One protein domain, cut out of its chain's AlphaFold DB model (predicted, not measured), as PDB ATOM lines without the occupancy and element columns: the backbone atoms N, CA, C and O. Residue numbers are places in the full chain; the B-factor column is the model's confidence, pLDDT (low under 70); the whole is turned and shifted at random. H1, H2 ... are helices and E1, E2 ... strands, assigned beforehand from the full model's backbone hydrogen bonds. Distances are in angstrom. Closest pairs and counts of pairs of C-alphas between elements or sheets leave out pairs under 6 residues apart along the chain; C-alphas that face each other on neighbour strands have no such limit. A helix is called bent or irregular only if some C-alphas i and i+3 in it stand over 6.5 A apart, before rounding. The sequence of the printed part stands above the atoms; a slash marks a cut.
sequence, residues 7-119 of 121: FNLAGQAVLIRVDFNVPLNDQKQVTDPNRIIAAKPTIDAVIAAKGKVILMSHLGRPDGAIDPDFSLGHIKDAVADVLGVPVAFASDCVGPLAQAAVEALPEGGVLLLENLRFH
ATOM      1  N   PHE A   7     -64.275  97.889  -1.459       93.69
ATOM      2  CA  PHE A   7     -64.174  98.028  -0.005       93.69
ATOM      3  C   PHE A   7     -63.914  99.478   0.423       93.69
ATOM      4  O   PHE A   7     -63.171 100.212  -0.224       93.69
ATOM      5  N   ASN A   8     -64.476  99.875   1.569       94.94
ATOM      6  CA  ASN A   8     -64.079 101.104   2.253       94.94
ATOM      7  C   ASN A   8     -62.874 100.811   3.153       94.94
ATOM      8  O   ASN A   8     -62.995 100.060   4.120       94.94
ATOM      9  N   LEU A   9     -61.726 101.396   2.825       96.25
ATOM     10  CA  LEU A   9     -60.452 101.098   3.481       96.25
ATOM     11  C   LEU A   9     -60.047 102.138   4.528       96.25
ATOM     12  O   LEU A   9     -59.101 101.897   5.273       96.25
ATOM     13  N   ALA A  10     -60.746 103.272   4.614       95.94
ATOM     14  CA  ALA A  10     -60.382 104.348   5.529       95.94
ATOM     15  C   ALA A  10     -60.387 103.861   6.988       95.94
ATOM     16  O   ALA A  10     -61.373 103.293   7.466       95.94
ATOM     17  N   GLY A  11     -59.257 104.044   7.677       93.25
ATOM     18  CA  GLY A  11     -59.053 103.596   9.058       93.25
ATOM     19  C   GLY A  11     -58.943 102.075   9.238       93.25
ATOM     20  O   GLY A  11     -58.696 101.615  10.353       93.25
ATOM     21  N   GLN A  12     -59.098 101.281   8.173       97.25
ATOM     22  CA  GLN A  12     -59.024  99.822   8.236       97.25
ATOM     23  C   GLN A  12     -57.579  99.329   8.168       97.25
ATOM     24  O   GLN A  12     -56.755  99.866   7.428       97.25
ATOM     25  N   ALA A  13     -57.296  98.257   8.904       97.75
ATOM     26  CA  ALA A  13     -56.076  97.471   8.771       97.75
ATOM     27  C   ALA A  13     -56.192  96.522   7.570       97.75
ATOM     28  O   ALA A  13     -57.016  95.608   7.573       97.75
ATOM     29  N   VAL A  14     -55.369  96.734   6.544       98.06
ATOM     30  CA  VAL A  14     -55.365  95.941   5.311       98.06
ATOM     31  C   VAL A  14     -54.098  95.095   5.265       98.06
ATOM     32  O   VAL A  14     -53.006  95.599   5.003       98.06
ATOM     33  N   LEU A  15     -54.253  93.794   5.510       98.31
ATOM     34  CA  LEU A  15     -53.180  92.813   5.369       98.31
ATOM     35  C   LEU A  15     -53.013  92.425   3.894       98.31
ATOM     36  O   LEU A  15     -53.930  91.875   3.282       98.31
ATOM     37  N   ILE A  16     -51.836  92.687   3.331       98.19
ATOM     38  CA  ILE A  16     -51.512  92.447   1.924       98.19
ATOM     39  C   ILE A  16     -50.381  91.429   1.840       98.19
ATOM     40  O   ILE A  16     -49.260  91.663   2.297       98.19
ATOM     41  N   ARG A  17     -50.668  90.293   1.200       98.25
ATOM     42  CA  ARG A  17     -49.639  89.324   0.827       98.25
ATOM     43  C   ARG A  17     -48.943  89.793  -0.444       98.25
ATOM     44  O   ARG A  17     -49.580  89.873  -1.491       98.25
ATOM     45  N   VAL A  18     -47.646  90.048  -0.355       98.19
ATOM     46  CA  VAL A  18     -46.808  90.470  -1.487       98.19
ATOM     47  C   VAL A  18     -45.687  89.462  -1.722       98.19
ATOM     48  O   VAL A  18     -45.337  88.689  -0.828       98.19
ATOM     49  N   ASP A  19     -45.115  89.452  -2.925       98.06
ATOM     50  CA  ASP A  19     -43.887  88.708  -3.217       98.06
ATOM     51  C   ASP A  19     -42.693  89.663  -3.154       98.06
ATOM     52  O   ASP A  19     -42.368  90.311  -4.138       98.06
ATOM     53  N   PHE A  20     -42.047  89.763  -1.994       98.06
ATOM     54  CA  PHE A  20     -40.816  90.526  -1.782       98.06
ATOM     55  C   PHE A  20     -39.600  89.610  -1.634       98.06
ATOM     56  O   PHE A  20     -38.594  89.993  -1.041       98.06
ATOM     57  N   ASN A  21     -39.656  88.406  -2.207       97.56
ATOM     58  CA  ASN A  21     -38.489  87.541  -2.290       97.56
ATOM     59  C   ASN A  21     -37.544  88.077  -3.381       97.56
ATOM     60  O   ASN A  21     -37.583  87.624  -4.526       97.56
ATOM     61  N   VAL A  22     -36.782  89.114  -3.036       97.25
ATOM     62  CA  VAL A  22     -35.843  89.839  -3.903       97.25
ATOM     63  C   VAL A  22     -34.404  89.376  -3.663       97.25
ATOM     64  O   VAL A  22     -34.080  88.939  -2.557       97.25
ATOM     65  N   PRO A  23     -33.520  89.453  -4.671       96.94
ATOM     66  CA  PRO A  23     -32.111  89.138  -4.478       96.94
ATOM     67  C   PRO A  23     -31.425  90.200  -3.608       96.94
ATOM     68  O   PRO A  23     -31.633  91.403  -3.787       96.94
ATOM     69  N   LEU A  24     -30.576  89.732  -2.692       97.31
ATOM     70  CA  LEU A  24     -29.699  90.563  -1.872       97.31
ATOM     71  C   LEU A  24     -28.234  90.319  -2.254       97.31
ATOM     72  O   LEU A  24     -27.876  89.201  -2.627       97.31
ATOM     73  N   ASN A  25     -27.391  91.348  -2.153       95.75
ATOM     74  CA  ASN A  25     -25.933  91.190  -2.222       95.75
ATOM     75  C   ASN A  25     -25.343  90.732  -0.872       95.75
ATOM     76  O   ASN A  25     -26.059  90.566   0.119       95.75
ATOM     77  N   ASP A  26     -24.019  90.582  -0.818       94.75
ATOM     78  CA  ASP A  26     -23.283  90.177   0.390       94.75
ATOM     79  C   ASP A  26     -23.455  91.160   1.564       94.75
ATOM     80  O   ASP A  26     -23.311  90.781   2.723       94.75
ATOM     81  N   GLN A  27     -23.797  92.420   1.278       95.38
ATOM     82  CA  GLN A  27     -24.083  93.464   2.267       95.38
ATOM     83  C   GLN A  27     -25.573  93.527   2.652       95.38
ATOM     84  O   GLN A  27     -25.989  94.477   3.310       95.38
ATOM     85  N   LYS A  28     -26.376  92.532   2.245       95.50
ATOM     86  CA  LYS A  28     -27.831  92.447   2.470       95.50
ATOM     87  C   LYS A  28     -28.638  93.587   1.843       95.50
ATOM     88  O   LYS A  28     -29.749  93.875   2.266       95.50
ATOM     89  N   GLN A  29     -28.114  94.207   0.792       96.69
ATOM     90  CA  GLN A  29     -28.804  95.257   0.048       96.69
ATOM     91  C   GLN A  29     -29.548  94.661  -1.145       96.69
ATOM     92  O   GLN A  29     -29.033  93.768  -1.823       96.69
ATOM     93  N   VAL A  30     -30.741  95.182  -1.427       97.81
ATOM     94  CA  VAL A  30     -31.546  94.788  -2.591       97.81
ATOM     95  C   VAL A  30     -30.810  95.144  -3.882       97.81
ATOM     96  O   VAL A  30     -30.474  96.305  -4.105       97.81
ATOM     97  N   THR A  31     -30.582  94.154  -4.748       97.44
ATOM     98  CA  THR A  31     -29.932  94.363  -6.057       97.44
ATOM     99  C   THR A  31     -30.924  94.500  -7.206       97.44
ATOM    100  O   THR A  31     -30.605  95.123  -8.216       97.44
ATOM    101  N   ASP A  32     -32.136  93.962  -7.047       97.81
ATOM    102  CA  ASP A  32     -33.242  94.112  -7.995       97.81
ATOM    103  C   ASP A  32     -34.561  94.410  -7.245       97.81
ATOM    104  O   ASP A  32     -35.135  93.509  -6.621       97.81
ATOM    105  N   PRO A  33     -35.075  95.656  -7.309       97.19
ATOM    106  CA  PRO A  33     -36.305  96.061  -6.635       97.19
ATOM    107  C   PRO A  33     -37.584  95.779  -7.444       97.19
ATOM    108  O   PRO A  33     -38.667  96.156  -6.997       97.19
ATOM    109  N   ASN A  34     -37.517  95.131  -8.615       98.19
ATOM    110  CA  ASN A  34     -38.664  94.975  -9.523       98.19
ATOM    111  C   ASN A  34     -39.906  94.380  -8.851       98.19
ATOM    112  O   ASN A  34     -41.026  94.814  -9.120       98.19
ATOM    113  N   ARG A  35     -39.731  93.412  -7.943       98.06
ATOM    114  CA  ARG A  35     -40.863  92.811  -7.222       98.06
ATOM    115  C   ARG A  35     -41.530  93.782  -6.243       98.06
ATOM    116  O   ARG A  35     -42.750  93.770  -6.103       98.06
ATOM    117  N   ILE A  36     -40.743  94.655  -5.614       98.19
ATOM    118  CA  ILE A  36     -41.251  95.714  -4.733       98.19
ATOM    119  C   ILE A  36     -42.028  96.739  -5.564       98.19
ATOM    120  O   ILE A  36     -43.170  97.069  -5.239       98.19
ATOM    121  N   ILE A  37     -41.451  97.170  -6.692       98.56
ATOM    122  CA  ILE A  37     -42.082  98.100  -7.641       98.56
ATOM    123  C   ILE A  37     -43.412  97.535  -8.155       98.56
ATOM    124  O   ILE A  37     -44.406  98.256  -8.208       98.56
ATOM    125  N   ALA A  38     -43.468  96.241  -8.473       98.38
ATOM    126  CA  ALA A  38     -44.680  95.600  -8.974       98.38
ATOM    127  C   ALA A  38     -45.847  95.624  -7.966       98.38
ATOM    128  O   ALA A  38     -47.006  95.680  -8.376       98.38
ATOM    129  N   ALA A  39     -45.569  95.610  -6.657       98.06
ATOM    130  CA  ALA A  39     -46.602  95.675  -5.619       98.06
ATOM    131  C   ALA A  39     -47.101  97.104  -5.340       98.06
ATOM    132  O   ALA A  39     -48.214  97.279  -4.830       98.06
ATOM    133  N   LYS A  40     -46.303  98.123  -5.692       98.12
ATOM    134  CA  LYS A  40     -46.563  99.534  -5.379       98.12
ATOM    135  C   LYS A  40     -47.977 100.012  -5.741       98.12
ATOM    136  O   LYS A  40     -48.598 100.608  -4.866       98.12
ATOM    137  N   PRO A  41     -48.559  99.718  -6.924       97.88
ATOM    138  CA  PRO A  41     -49.891 100.226  -7.269       97.88
ATOM    139  C   PRO A  41     -50.996  99.787  -6.296       97.88
ATOM    140  O   PRO A  41     -51.914 100.552  -6.013       97.88
ATOM    141  N   THR A  42     -50.904  98.564  -5.760       97.81
ATOM    142  CA  THR A  42     -51.881  98.062  -4.778       97.81
ATOM    143  C   THR A  42     -51.694  98.753  -3.433       97.81
ATOM    144  O   THR A  42     -52.671  99.126  -2.789       97.81
ATOM    145  N   ILE A  43     -50.442  98.948  -3.022       98.19
ATOM    146  CA  ILE A  43     -50.091  99.595  -1.756       98.19
ATOM    147  C   ILE A  43     -50.520 101.067  -1.774       98.19
ATOM    148  O   ILE A  43     -51.229 101.509  -0.871       98.19
ATOM    149  N   ASP A  44     -50.186 101.792  -2.842       97.81
ATOM    150  CA  ASP A  44     -50.557 103.196  -3.033       97.81
ATOM    151  C   ASP A  44     -52.074 103.392  -3.011       97.81
ATOM    152  O   ASP A  44     -52.562 104.360  -2.431       97.81
ATOM    153  N   ALA A  45     -52.839 102.461  -3.592       97.50
ATOM    154  CA  ALA A  45     -54.296 102.524  -3.572       97.50
ATOM    155  C   ALA A  45     -54.868 102.433  -2.145       97.50
ATOM    156  O   ALA A  45     -55.824 103.140  -1.822       97.50
ATOM    157  N   VAL A  46     -54.272 101.614  -1.270       98.06
ATOM    158  CA  VAL A  46     -54.679 101.526   0.143       98.06
ATOM    159  C   VAL A  46     -54.284 102.787   0.913       98.06
ATOM    160  O   VAL A  46     -55.107 103.320   1.657       98.06
ATOM    161  N   ILE A  47     -53.064 103.299   0.703       97.06
ATOM    162  CA  ILE A  47     -52.586 104.538   1.340       97.06
ATOM    163  C   ILE A  47     -53.480 105.719   0.944       97.06
ATOM    164  O   ILE A  47     -53.947 106.460   1.810       97.06
ATOM    165  N   ALA A  48     -53.779 105.870  -0.350       96.06
ATOM    166  CA  ALA A  48     -54.640 106.931  -0.868       96.06
ATOM    167  C   ALA A  48     -56.063 106.864  -0.288       96.06
ATOM    168  O   ALA A  48     -56.693 107.897  -0.057       96.06
ATOM    169  N   ALA A  49     -56.549 105.656   0.011       96.25
ATOM    170  CA  ALA A  49     -57.823 105.424   0.680       96.25
ATOM    171  C   ALA A  49     -57.765 105.583   2.215       96.25
ATOM    172  O   ALA A  49     -58.752 105.292   2.887       96.25
ATOM    173  N   LYS A  50     -56.637 106.048   2.779       96.31
ATOM    174  CA  LYS A  50     -56.379 106.185   4.227       96.31
ATOM    175  C   LYS A  50     -56.462 104.864   5.005       96.31
ATOM    176  O   LYS A  50     -56.763 104.858   6.200       96.31
ATOM    177  N   GLY A  51     -56.199 103.744   4.336       97.75
ATOM    178  CA  GLY A  51     -56.032 102.450   4.986       97.75
ATOM    179  C   GLY A  51     -54.656 102.311   5.628       97.75
ATOM    180  O   GLY A  51     -53.685 102.940   5.211       97.75
ATOM    181  N   LYS A  52     -54.576 101.479   6.660       98.38
ATOM    182  CA  LYS A  52     -53.328 101.064   7.304       98.38
ATOM    183  C   LYS A  52     -52.788  99.846   6.556       98.38
ATOM    184  O   LYS A  52     -53.443  98.804   6.540       98.38
ATOM    185  N   VAL A  53     -51.627  99.966   5.920       98.62
ATOM    186  CA  VAL A  53     -51.047  98.895   5.099       98.62
ATOM    187  C   VAL A  53     -50.194  97.977   5.960       98.62
ATOM    188  O   VAL A  53     -49.247  98.432   6.594       98.62
ATOM    189  N   ILE A  54     -50.481  96.676   5.936       98.75
ATOM    190  CA  ILE A  54     -49.689  95.655   6.629       98.75
ATOM    191  C   ILE A  54     -49.194  94.664   5.583       98.75
ATOM    192  O   ILE A  54     -49.972  93.911   5.004       98.75
ATOM    193  N   LEU A  55     -47.899  94.693   5.302       98.81
ATOM    194  CA  LEU A  55     -47.250  93.874   4.291       98.81
ATOM    195  C   LEU A  55     -46.724  92.597   4.930       98.81
ATOM    196  O   LEU A  55     -45.991  92.642   5.917       98.81
ATOM    197  N   MET A  56     -47.060  91.463   4.325       98.56
ATOM    198  CA  MET A  56     -46.491  90.173   4.686       98.56
ATOM    199  C   MET A  56     -45.876  89.499   3.467       98.56
ATOM    200  O   MET A  56     -46.459  89.478   2.376       98.56
ATOM    201  N   SER A  57     -44.691  88.930   3.655       98.38
ATOM    202  CA  SER A  57     -43.979  88.229   2.599       98.38
ATOM    203  C   SER A  57     -43.035  87.173   3.160       98.38
ATOM    204  O   SER A  57     -43.000  86.901   4.355       98.38
ATOM    205  N   HIS A  58     -42.274  86.558   2.270       97.31
ATOM    206  CA  HIS A  58     -41.178  85.682   2.627       97.31
ATOM    207  C   HIS A  58     -39.921  86.117   1.886       97.31
ATOM    208  O   HIS A  58     -40.001  86.716   0.814       97.31
ATOM    209  N   LEU A  59     -38.774  85.747   2.440       97.12
ATOM    210  CA  LEU A  59     -37.478  85.879   1.795       97.12
ATOM    211  C   LEU A  59     -36.740  84.548   1.905       97.12
ATOM    212  O   LEU A  59     -36.678  83.953   2.982       97.12
ATOM    213  N   GLY A  60     -36.230  84.053   0.780       95.38
ATOM    214  CA  GLY A  60     -35.533  82.775   0.722       95.38
ATOM    215  C   GLY A  60     -36.339  81.620   1.319       95.38
ATOM    216  O   GLY A  60     -37.570  81.560   1.204       95.38
ATOM    217  N   ARG A  61     -35.644  80.657   1.924       94.62
ATOM    218  CA  ARG A  61     -36.254  79.430   2.443       94.62
ATOM    219  C   ARG A  61     -35.601  79.004   3.767       94.62
ATOM    220  O   ARG A  61     -34.833  78.054   3.772       94.62
ATOM    221  N   PRO A  62     -35.917  79.691   4.876       92.00
ATOM    222  CA  PRO A  62     -35.377  79.365   6.198       92.00
ATOM    223  C   PRO A  62     -36.075  78.167   6.885       92.00
ATOM    224  O   PRO A  62     -35.794  77.882   8.042       92.00
ATOM    225  N   ASP A  63     -36.994  77.476   6.190       90.19
ATOM    226  CA  ASP A  63     -37.655  76.226   6.614       90.19
ATOM    227  C   ASP A  63     -38.169  76.211   8.077       90.19
ATOM    228  O   ASP A  63     -38.070  75.205   8.779       90.19
ATOM    229  N   GLY A  64     -38.762  77.318   8.540       90.19
ATOM    230  CA  GLY A  64     -39.363  77.426   9.875       90.19
ATOM    231  C   GLY A  64     -38.379  77.757  10.999       90.19
ATOM    232  O   GLY A  64     -38.761  77.698  12.165       90.19
ATOM    233  N   ALA A  65     -37.127  78.088  10.673       92.62
ATOM    234  CA  ALA A  65     -36.140  78.586  11.622       92.62
ATOM    235  C   ALA A  65     -35.947  80.099  11.468       92.62
ATOM    236  O   ALA A  65     -36.050  80.648  10.372       92.62
ATOM    237  N   ILE A  66     -35.632  80.781  12.568       94.75
ATOM    238  CA  ILE A  66     -35.220  82.185  12.515       94.75
ATOM    239  C   ILE A  66     -33.782  82.234  12.003       94.75
ATOM    240  O   ILE A  66     -32.870  81.729  12.658       94.75
ATOM    241  N   ASP A  67     -33.592  82.872  10.851       95.38
ATOM    242  CA  ASP A  67     -32.284  83.092  10.245       95.38
ATOM    243  C   ASP A  67     -32.135  84.576   9.866       95.38
ATOM    244  O   ASP A  67     -32.811  85.040   8.941       95.38
ATOM    245  N   PRO A  68     -31.256  85.335  10.551       95.06
ATOM    246  CA  PRO A  68     -31.026  86.747  10.265       95.06
ATOM    247  C   PRO A  68     -30.685  87.036   8.801       95.06
ATOM    248  O   PRO A  68     -30.995  88.125   8.321       95.06
ATOM    249  N   ASP A  69     -30.097  86.086   8.069       94.69
ATOM    250  CA  ASP A  69     -29.759  86.259   6.656       94.69
ATOM    251  C   ASP A  69     -30.983  86.373   5.747       94.69
ATOM    252  O   ASP A  69     -30.880  86.952   4.661       94.69
ATOM    253  N   PHE A  70     -32.127  85.862   6.203       96.75
ATOM    254  CA  PHE A  70     -33.410  85.895   5.510       96.75
ATOM    255  C   PHE A  70     -34.412  86.863   6.158       96.75
ATOM    256  O   PHE A  70     -35.604  86.783   5.867       96.75
ATOM    257  N   SER A  71     -33.969  87.782   7.022       98.12
ATOM    258  CA  SER A  71     -34.859  88.806   7.587       98.12
ATOM    259  C   SER A  71     -35.371  89.759   6.502       98.12
ATOM    260  O   SER A  71     -34.616  90.231   5.649       98.12
ATOM    261  N   LEU A  72     -36.659  90.100   6.565       98.31
ATOM    262  CA  LEU A  72     -37.252  91.169   5.756       98.31
ATOM    263  C   LEU A  72     -36.845  92.564   6.257       98.31
ATOM    264  O   LEU A  72     -37.052  93.553   5.551       98.31
ATOM    265  N   GLY A  73     -36.203  92.664   7.423       97.88
ATOM    266  CA  GLY A  73     -35.602  93.907   7.901       97.88
ATOM    267  C   GLY A  73     -34.589  94.489   6.908       97.88
ATOM    268  O   GLY A  73     -34.535  95.706   6.743       97.88
ATOM    269  N   HIS A  74     -33.878  93.631   6.167       97.94
ATOM    270  CA  HIS A  74     -32.899  94.027   5.141       97.94
ATOM    271  C   HIS A  74     -33.513  94.772   3.952       97.94
ATOM    272  O   HIS A  74     -32.837  95.562   3.300       97.94
ATOM    273  N   ILE A  75     -34.796  94.540   3.659       98.00
ATOM    274  CA  ILE A  75     -35.471  95.164   2.512       98.00
ATOM    275  C   ILE A  75     -36.310  96.379   2.899       98.00
ATOM    276  O   ILE A  75     -36.817  97.063   2.014       98.00
ATOM    277  N   LYS A  76     -36.484  96.647   4.198       97.88
ATOM    278  CA  LYS A  76     -37.353  97.712   4.716       97.88
ATOM    279  C   LYS A  76     -37.062  99.059   4.054       97.88
ATOM    280  O   LYS A  76     -37.993  99.717   3.591       97.88
ATOM    281  N   ASP A  77     -35.790  99.444   3.988       97.25
ATOM    282  CA  ASP A  77     -35.387 100.739   3.437       97.25
ATOM    283  C   ASP A  77     -35.637 100.793   1.921       97.25
ATOM    284  O   ASP A  77     -36.213 101.757   1.433       97.25
ATOM    285  N   ALA A  78     -35.368  99.704   1.189       98.19
ATOM    286  CA  ALA A  78     -35.697  99.612  -0.234       98.19
ATOM    287  C   ALA A  78     -37.214  99.693  -0.501       98.19
ATOM    288  O   ALA A  78     -37.646 100.297  -1.483       98.19
ATOM    289  N   VAL A  79     -38.044  99.105   0.371       98.44
ATOM    290  CA  VAL A  79     -39.507  99.245   0.295       98.44
ATOM    291  C   VAL A  79     -39.916 100.694   0.556       98.44
ATOM    292  O   VAL A  79     -40.736 101.226  -0.191       98.44
ATOM    293  N   ALA A  80     -39.337 101.350   1.563       98.38
ATOM    294  CA  ALA A  80     -39.611 102.756   1.855       98.38
ATOM    295  C   ALA A  80     -39.233 103.672   0.679       98.38
ATOM    296  O   ALA A  80     -40.041 104.517   0.288       98.38
ATOM    297  N   ASP A  81     -38.072 103.446   0.061       98.19
ATOM    298  CA  ASP A  81     -37.600 104.198  -1.104       98.19
ATOM    299  C   ASP A  81     -38.538 104.044  -2.306       98.19
ATOM    300  O   ASP A  81     -38.922 105.031  -2.935       98.19
ATOM    301  N   VAL A  82     -38.967 102.813  -2.609       98.25
ATOM    302  CA  VAL A  82     -39.898 102.550  -3.719       98.25
ATOM    303  C   VAL A  82     -41.270 103.166  -3.450       98.25
ATOM    304  O   VAL A  82     -41.889 103.727  -4.358       98.25
ATOM    305  N   LEU A  83     -41.781 103.058  -2.221       97.81
ATOM    306  CA  LEU A  83     -43.094 103.596  -1.880       97.81
ATOM    307  C   LEU A  83     -43.089 105.125  -1.744       97.81
ATOM    308  O   LEU A  83     -44.120 105.743  -2.005       97.81
ATOM    309  N   GLY A  84     -41.950 105.723  -1.389       97.81
ATOM    310  CA  GLY A  84     -41.812 107.152  -1.109       97.81
ATOM    311  C   GLY A  84     -42.396 107.567   0.245       97.81
ATOM    312  O   GLY A  84     -42.671 108.748   0.456       97.81
ATOM    313  N   VAL A  85     -42.620 106.611   1.153       97.06
ATOM    314  CA  VAL A  85     -43.154 106.843   2.503       97.06
ATOM    315  C   VAL A  85     -42.383 106.015   3.534       97.06
ATOM    316  O   VAL A  85     -41.876 104.943   3.196       97.06
ATOM    317  N   PRO A  86     -42.310 106.455   4.804       97.62
ATOM    318  CA  PRO A  86     -41.706 105.657   5.862       97.62
ATOM    319  C   PRO A  86     -42.416 104.311   6.039       97.62
ATOM    320  O   PRO A  86     -43.645 104.245   6.087       97.62
ATOM    321  N   VAL A  87     -41.627 103.251   6.202       98.50
ATOM    322  CA  VAL A  87     -42.117 101.896   6.479       98.50
ATOM    323  C   VAL A  87     -41.711 101.509   7.896       98.50
ATOM    324  O   VAL A  87     -40.528 101.511   8.239       98.50
ATOM    325  N   ALA A  88     -42.690 101.191   8.737       98.38
ATOM    326  CA  ALA A  88     -42.461 100.574  10.037       98.38
ATOM    327  C   ALA A  88     -42.110  99.092   9.860       98.38
ATOM    328  O   ALA A  88     -42.476  98.476   8.860       98.38
ATOM    329  N   PHE A  89     -41.425  98.505  10.837       98.50
ATOM    330  CA  PHE A  89     -41.060  97.093  10.809       98.50
ATOM    331  C   PHE A  89     -41.432  96.416  12.126       98.50
ATOM    332  O   PHE A  89     -41.149  96.962  13.194       98.50
ATOM    333  N   ALA A  90     -42.046  95.237  12.044       98.25
ATOM    334  CA  ALA A  90     -42.271  94.361  13.188       98.25
ATOM    335  C   ALA A  90     -41.284  93.194  13.124       98.25
ATOM    336  O   ALA A  90     -41.209  92.512  12.107       98.25
ATOM    337  N   SER A  91     -40.572  92.928  14.222       96.75
ATOM    338  CA  SER A  91     -39.596  91.829  14.317       96.75
ATOM    339  C   SER A  91     -40.228  90.434  14.400       96.75
ATOM    340  O   SER A  91     -39.522  89.454  14.610       96.75
ATOM    341  N   ASP A  92     -41.551  90.348  14.279       96.81
ATOM    342  CA  ASP A  92     -42.312  89.111  14.153       96.81
ATOM    343  C   ASP A  92     -43.529  89.371  13.245       96.81
ATOM    344  O   ASP A  92     -43.980  90.512  13.098       96.81
ATOM    345  N   CYS A  93     -44.069  88.326  12.624       96.44
ATOM    346  CA  CYS A  93     -45.289  88.379  11.823       96.44
ATOM    347  C   CYS A  93     -46.541  87.908  12.573       96.44
ATOM    348  O   CYS A  93     -47.651  88.072  12.066       96.44
ATOM    349  N   VAL A  94     -46.384  87.339  13.771       95.81
ATOM    350  CA  VAL A  94     -47.487  86.905  14.637       95.81
ATOM    351  C   VAL A  94     -47.276  87.356  16.084       95.81
ATOM    352  O   VAL A  94     -46.218  87.851  16.468       95.81
ATOM    353  N   GLY A  95     -48.311  87.196  16.908       96.50
ATOM    354  CA  GLY A  95     -48.222  87.433  18.346       96.50
ATOM    355  C   GLY A  95     -48.162  88.913  18.757       96.50
ATOM    356  O   GLY A  95     -48.479  89.805  17.964       96.50
ATOM    357  N   PRO A  96     -47.782  89.184  20.020       97.38
ATOM    358  CA  PRO A  96     -47.911  90.512  20.624       97.38
ATOM    359  C   PRO A  96     -47.114  91.609  19.913       97.38
ATOM    360  O   PRO A  96     -47.570  92.747  19.854       97.38
ATOM    361  N   LEU A  97     -45.944  91.280  19.354       96.56
ATOM    362  CA  LEU A  97     -45.094  92.249  18.654       96.56
ATOM    363  C   LEU A  97     -45.742  92.731  17.351       96.56
ATOM    364  O   LEU A  97     -45.792  93.935  17.104       96.56
ATOM    365  N   ALA A  98     -46.291  91.808  16.556       97.50
ATOM    366  CA  ALA A  98     -47.023  92.152  15.343       97.50
ATOM    367  C   ALA A  98     -48.288  92.958  15.675       97.50
ATOM    368  O   ALA A  98     -48.547  93.985  15.050       97.50
ATOM    369  N   GLN A  99     -49.043  92.541  16.698       97.38
ATOM    370  CA  GLN A  99     -50.259  93.238  17.116       97.38
ATOM    371  C   GLN A  99     -49.971  94.675  17.571       97.38
ATOM    372  O   GLN A  99     -50.605  95.608  17.079       97.38
ATOM    373  N   ALA A 100     -48.978  94.871  18.444       97.81
ATOM    374  CA  ALA A 100     -48.600  96.197  18.926       97.81
ATOM    375  C   ALA A 100     -48.148  97.120  17.780       97.81
ATOM    376  O   ALA A 100     -48.498  98.300  17.759       97.81
ATOM    377  N   ALA A 101     -47.416  96.587  16.796       97.75
ATOM    378  CA  ALA A 101     -46.989  97.351  15.628       97.75
ATOM    379  C   ALA A 101     -48.170  97.778  14.736       97.75
ATOM    380  O   ALA A 101     -48.186  98.906  14.242       97.75
ATOM    381  N   VAL A 102     -49.174  96.910  14.553       97.44
ATOM    382  CA  VAL A 102     -50.406  97.235  13.811       97.44
ATOM    383  C   VAL A 102     -51.220  98.309  14.535       97.44
ATOM    384  O   VAL A 102     -51.707  99.248  13.902       97.44
ATOM    385  N   GLU A 103     -51.360  98.197  15.856       96.94
ATOM    386  CA  GLU A 103     -52.110  99.152  16.682       96.94
ATOM    387  C   GLU A 103     -51.460 100.543  16.685       96.94
ATOM    388  O   GLU A 103     -52.162 101.550  16.571       96.94
ATOM    389  N   ALA A 104     -50.126 100.601  16.733       96.94
ATOM    390  CA  ALA A 104     -49.357 101.842  16.691       96.94
ATOM    391  C   ALA A 104     -49.332 102.516  15.305       96.94
ATOM    392  O   ALA A 104     -48.923 103.675  15.194       96.94
ATOM    393  N   LEU A 105     -49.746 101.817  14.241       97.06
ATOM    394  CA  LEU A 105     -49.658 102.335  12.879       97.06
ATOM    395  C   LEU A 105     -50.699 103.453  12.653       97.06
ATOM    396  O   LEU A 105     -51.897 103.222  12.876       97.06
ATOM    397  N   PRO A 106     -50.297 104.656  12.199       95.50
ATOM    398  CA  PRO A 106     -51.236 105.724  11.873       95.50
ATOM    399  C   PRO A 106     -52.026 105.400  10.596       95.50
ATOM    400  O   PRO A 106     -51.644 104.529   9.814       95.50
ATOM    401  N   GLU A 107     -53.128 106.114  10.360       94.50
ATOM    402  CA  GLU A 107     -53.843 106.040   9.077       94.50
ATOM    403  C   GLU A 107     -52.911 106.376   7.907       94.50
ATOM    404  O   GLU A 107     -52.122 107.319   7.983       94.50
ATOM    405  N   GLY A 108     -52.982 105.589   6.828       93.75
ATOM    406  CA  GLY A 108     -52.064 105.710   5.691       93.75
ATOM    407  C   GLY A 108     -50.639 105.210   5.964       93.75
ATOM    408  O   GLY A 108     -49.804 105.257   5.065       93.75
ATOM    409  N   GLY A 109     -50.342 104.736   7.180       97.19
ATOM    410  CA  GLY A 109     -49.048 104.158   7.523       97.19
ATOM    411  C   GLY A 109     -48.823 102.793   6.871       97.19
ATOM    412  O   GLY A 109     -49.774 102.070   6.559       97.19
ATOM    413  N   VAL A 110     -47.549 102.432   6.707       98.69
ATOM    414  CA  VAL A 110     -47.113 101.149   6.143       98.69
ATOM    415  C   VAL A 110     -46.281 100.391   7.166       98.69
ATOM    416  O   VAL A 110     -45.321 100.928   7.715       98.69
ATOM    417  N   LEU A 111     -46.637  99.133   7.403       98.75
ATOM    418  CA  LEU A 111     -45.920  98.191   8.252       98.75
ATOM    419  C   LEU A 111     -45.448  97.006   7.412       98.75
ATOM    420  O   LEU A 111     -46.245  96.406   6.698       98.75
ATOM    421  N   LEU A 112     -44.177  96.640   7.536       98.75
ATOM    422  CA  LEU A 112     -43.622  95.388   7.036       98.75
ATOM    423  C   LEU A 112     -43.466  94.411   8.206       98.75
ATOM    424  O   LEU A 112     -42.790  94.712   9.189       98.75
ATOM    425  N   LEU A 113     -44.113  93.253   8.103       98.69
ATOM    426  CA  LEU A 113     -43.925  92.152   9.043       98.69
ATOM    427  C   LEU A 113     -42.650  91.370   8.711       98.69
ATOM    428  O   LEU A 113     -42.191  91.374   7.565       98.69
ATOM    429  N   GLU A 114     -42.113  90.666   9.705       98.50
ATOM    430  CA  GLU A 114     -40.990  89.751   9.503       98.50
ATOM    431  C   GLU A 114     -41.366  88.554   8.602       98.50
ATOM    432  O   GLU A 114     -42.533  88.295   8.292       98.50
ATOM    433  N   ASN A 115     -40.346  87.842   8.127       98.19
ATOM    434  CA  ASN A 115     -40.426  86.725   7.205       98.19
ATOM    435  C   ASN A 115     -41.384  85.633   7.697       98.19
ATOM    436  O   ASN A 115     -41.113  84.922   8.664       98.19
ATOM    437  N   LEU A 116     -42.466  85.425   6.940       97.44
ATOM    438  CA  LEU A 116     -43.475  84.405   7.233       97.44
ATOM    439  C   LEU A 116     -42.883  82.994   7.371       97.44
ATOM    440  O   LEU A 116     -43.440  82.168   8.085       97.44
ATOM    441  N   ARG A 117     -41.765  82.699   6.691       96.94
ATOM    442  CA  ARG A 117     -41.123  81.375   6.724       96.94
ATOM    443  C   ARG A 117     -40.259  81.130   7.963       96.94
ATOM    444  O   ARG A 117     -39.709  80.040   8.071       96.94
ATOM    445  N   PHE A 118     -40.144  82.087   8.886       97.38
ATOM    446  CA  PHE A 118     -39.572  81.832  10.215       97.38
ATOM    447  C   PHE A 118     -40.508  81.032  11.119       97.38
ATOM    448  O   PHE A 118     -40.064  80.481  12.119       97.38
ATOM    449  N   HIS A 119     -41.787  80.931  10.756       94.12
ATOM    450  CA  HIS A 119     -42.766  80.112  11.457       94.12
ATOM    451  C   HIS A 119     -43.080  78.872  10.626       94.12
ATOM    452  O   HIS A 119     -43.384  78.974   9.437       94.12
TER     453      HIS A 119
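This is residues 7 to 119 of the 121 residues of the protein "Phosphoglycerate kinase" of Flavobacteriaceae bacterium (UniProt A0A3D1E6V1). A strongly twisted sheet of four parallel strands makes the middle layer of three, with H1 and H2 packed over one face and H3 alone over the other. The strands run toward one end of the sheet, and there lie the two long links, residues 18 to 33 and 57 to 71. The printed part has 113 residues, with three named helices and four named strands in the order E1 H1 E2 H2 E3 H3 E4, and the sheet's order is E1 E2 E4 E3. The class is mixed, helices and strands, with under half of the residues in named elements. The whole is compact, with a radius of gyration of the C-alphas of 13.4 A and spans of 40 by 30 by 20 A.

E1 is residues 13 to 17, beginning at C-alpha 13 at (-56.076, 97.471, 8.771) and 13.1 A long from first to last C-alpha. H1, residues 34 to 48, is the longest helix at 21.8 A, with C-alpha 34 at (-38.664, 94.975, -9.523). It is irregular: C-alphas 38 and 41 are 7.2 A apart. E2 is residues 52 to 56, 13.1 A. H2, residues 72 to 83, measures 15.7 A and is irregular too, with C-alphas 74 and 77 7.4 A apart. E3 is residues 87 to 90, 10.1 A, and H3 is residues 95 to 104, 14.5 A. E4, residues 110 to 113, is 10.0 A long and ends at C-alpha 113 at (-43.925, 92.152, 9.043).

From edge to edge of the sheet the strands' lines turn by 83 degrees. The edge strand E1 is parallel to E2 at 27 degrees, with N 14 and O 52 at 2.8 A and N 54 and O 14 at 2.9 A, within hydrogen-bond range. E2 is parallel to E4 at 27 degrees, with N 55 and O 111 at 2.8 A. E4 is parallel to the other edge strand, E3, at 31 degrees, with N 88 and O 110 at 2.8 A. E1, H1, E2 and E3, H3, E4 are strand-helix-strand units, two parallel neighbour strands with a helix between them in the chain. E2, H2, E3 is a split unit, with E4 between its strands in the sheet. The three crossovers are right-handed. H1 is on the sheet at a height of 9.1 A, over E2 and along the strands, 19 degrees from E2 on the local plane; its closest C-alphas to E2 are those of Val 46 and Val 53, 6.7 A. H2 is on the same face at a height of 8.7 A, over E4 and only just over E3, on which 3 of its C-alphas fall; the closest C-alphas of H2 and E3 are those of Ala 80 and Val 87, 5.3 A. H2 touches H1 with its residues 79 to 83 alone, at a steep tilt of 65 degrees, the same way; the closest C-alphas are those of Ile 37 and Val 82, 6.3 A. H3 is on the opposite face at a height of 8.8 A, over E4 and along the strands, 6 degrees from E4 on the local plane; its closest C-alphas to E4 are those of Ala 98 and Leu 113, 7.0 A. H3 is apart from H1 and H2. Every O i to N i+4 pair is within hydrogen-bond range in H3, against 9 of 11 in H1 and 6 of 8 in H2.

The two C-alphas farthest apart are those of Asn 8 and Asp 26, 42.3 A. The printed part has no cut from 7 to 119. The links E1 to H1, 16 residues, and E2 to H2, 15 residues, are long; the other four are tight. The mean pLDDT of the printed part is 97.0, and no printed residue is under 70.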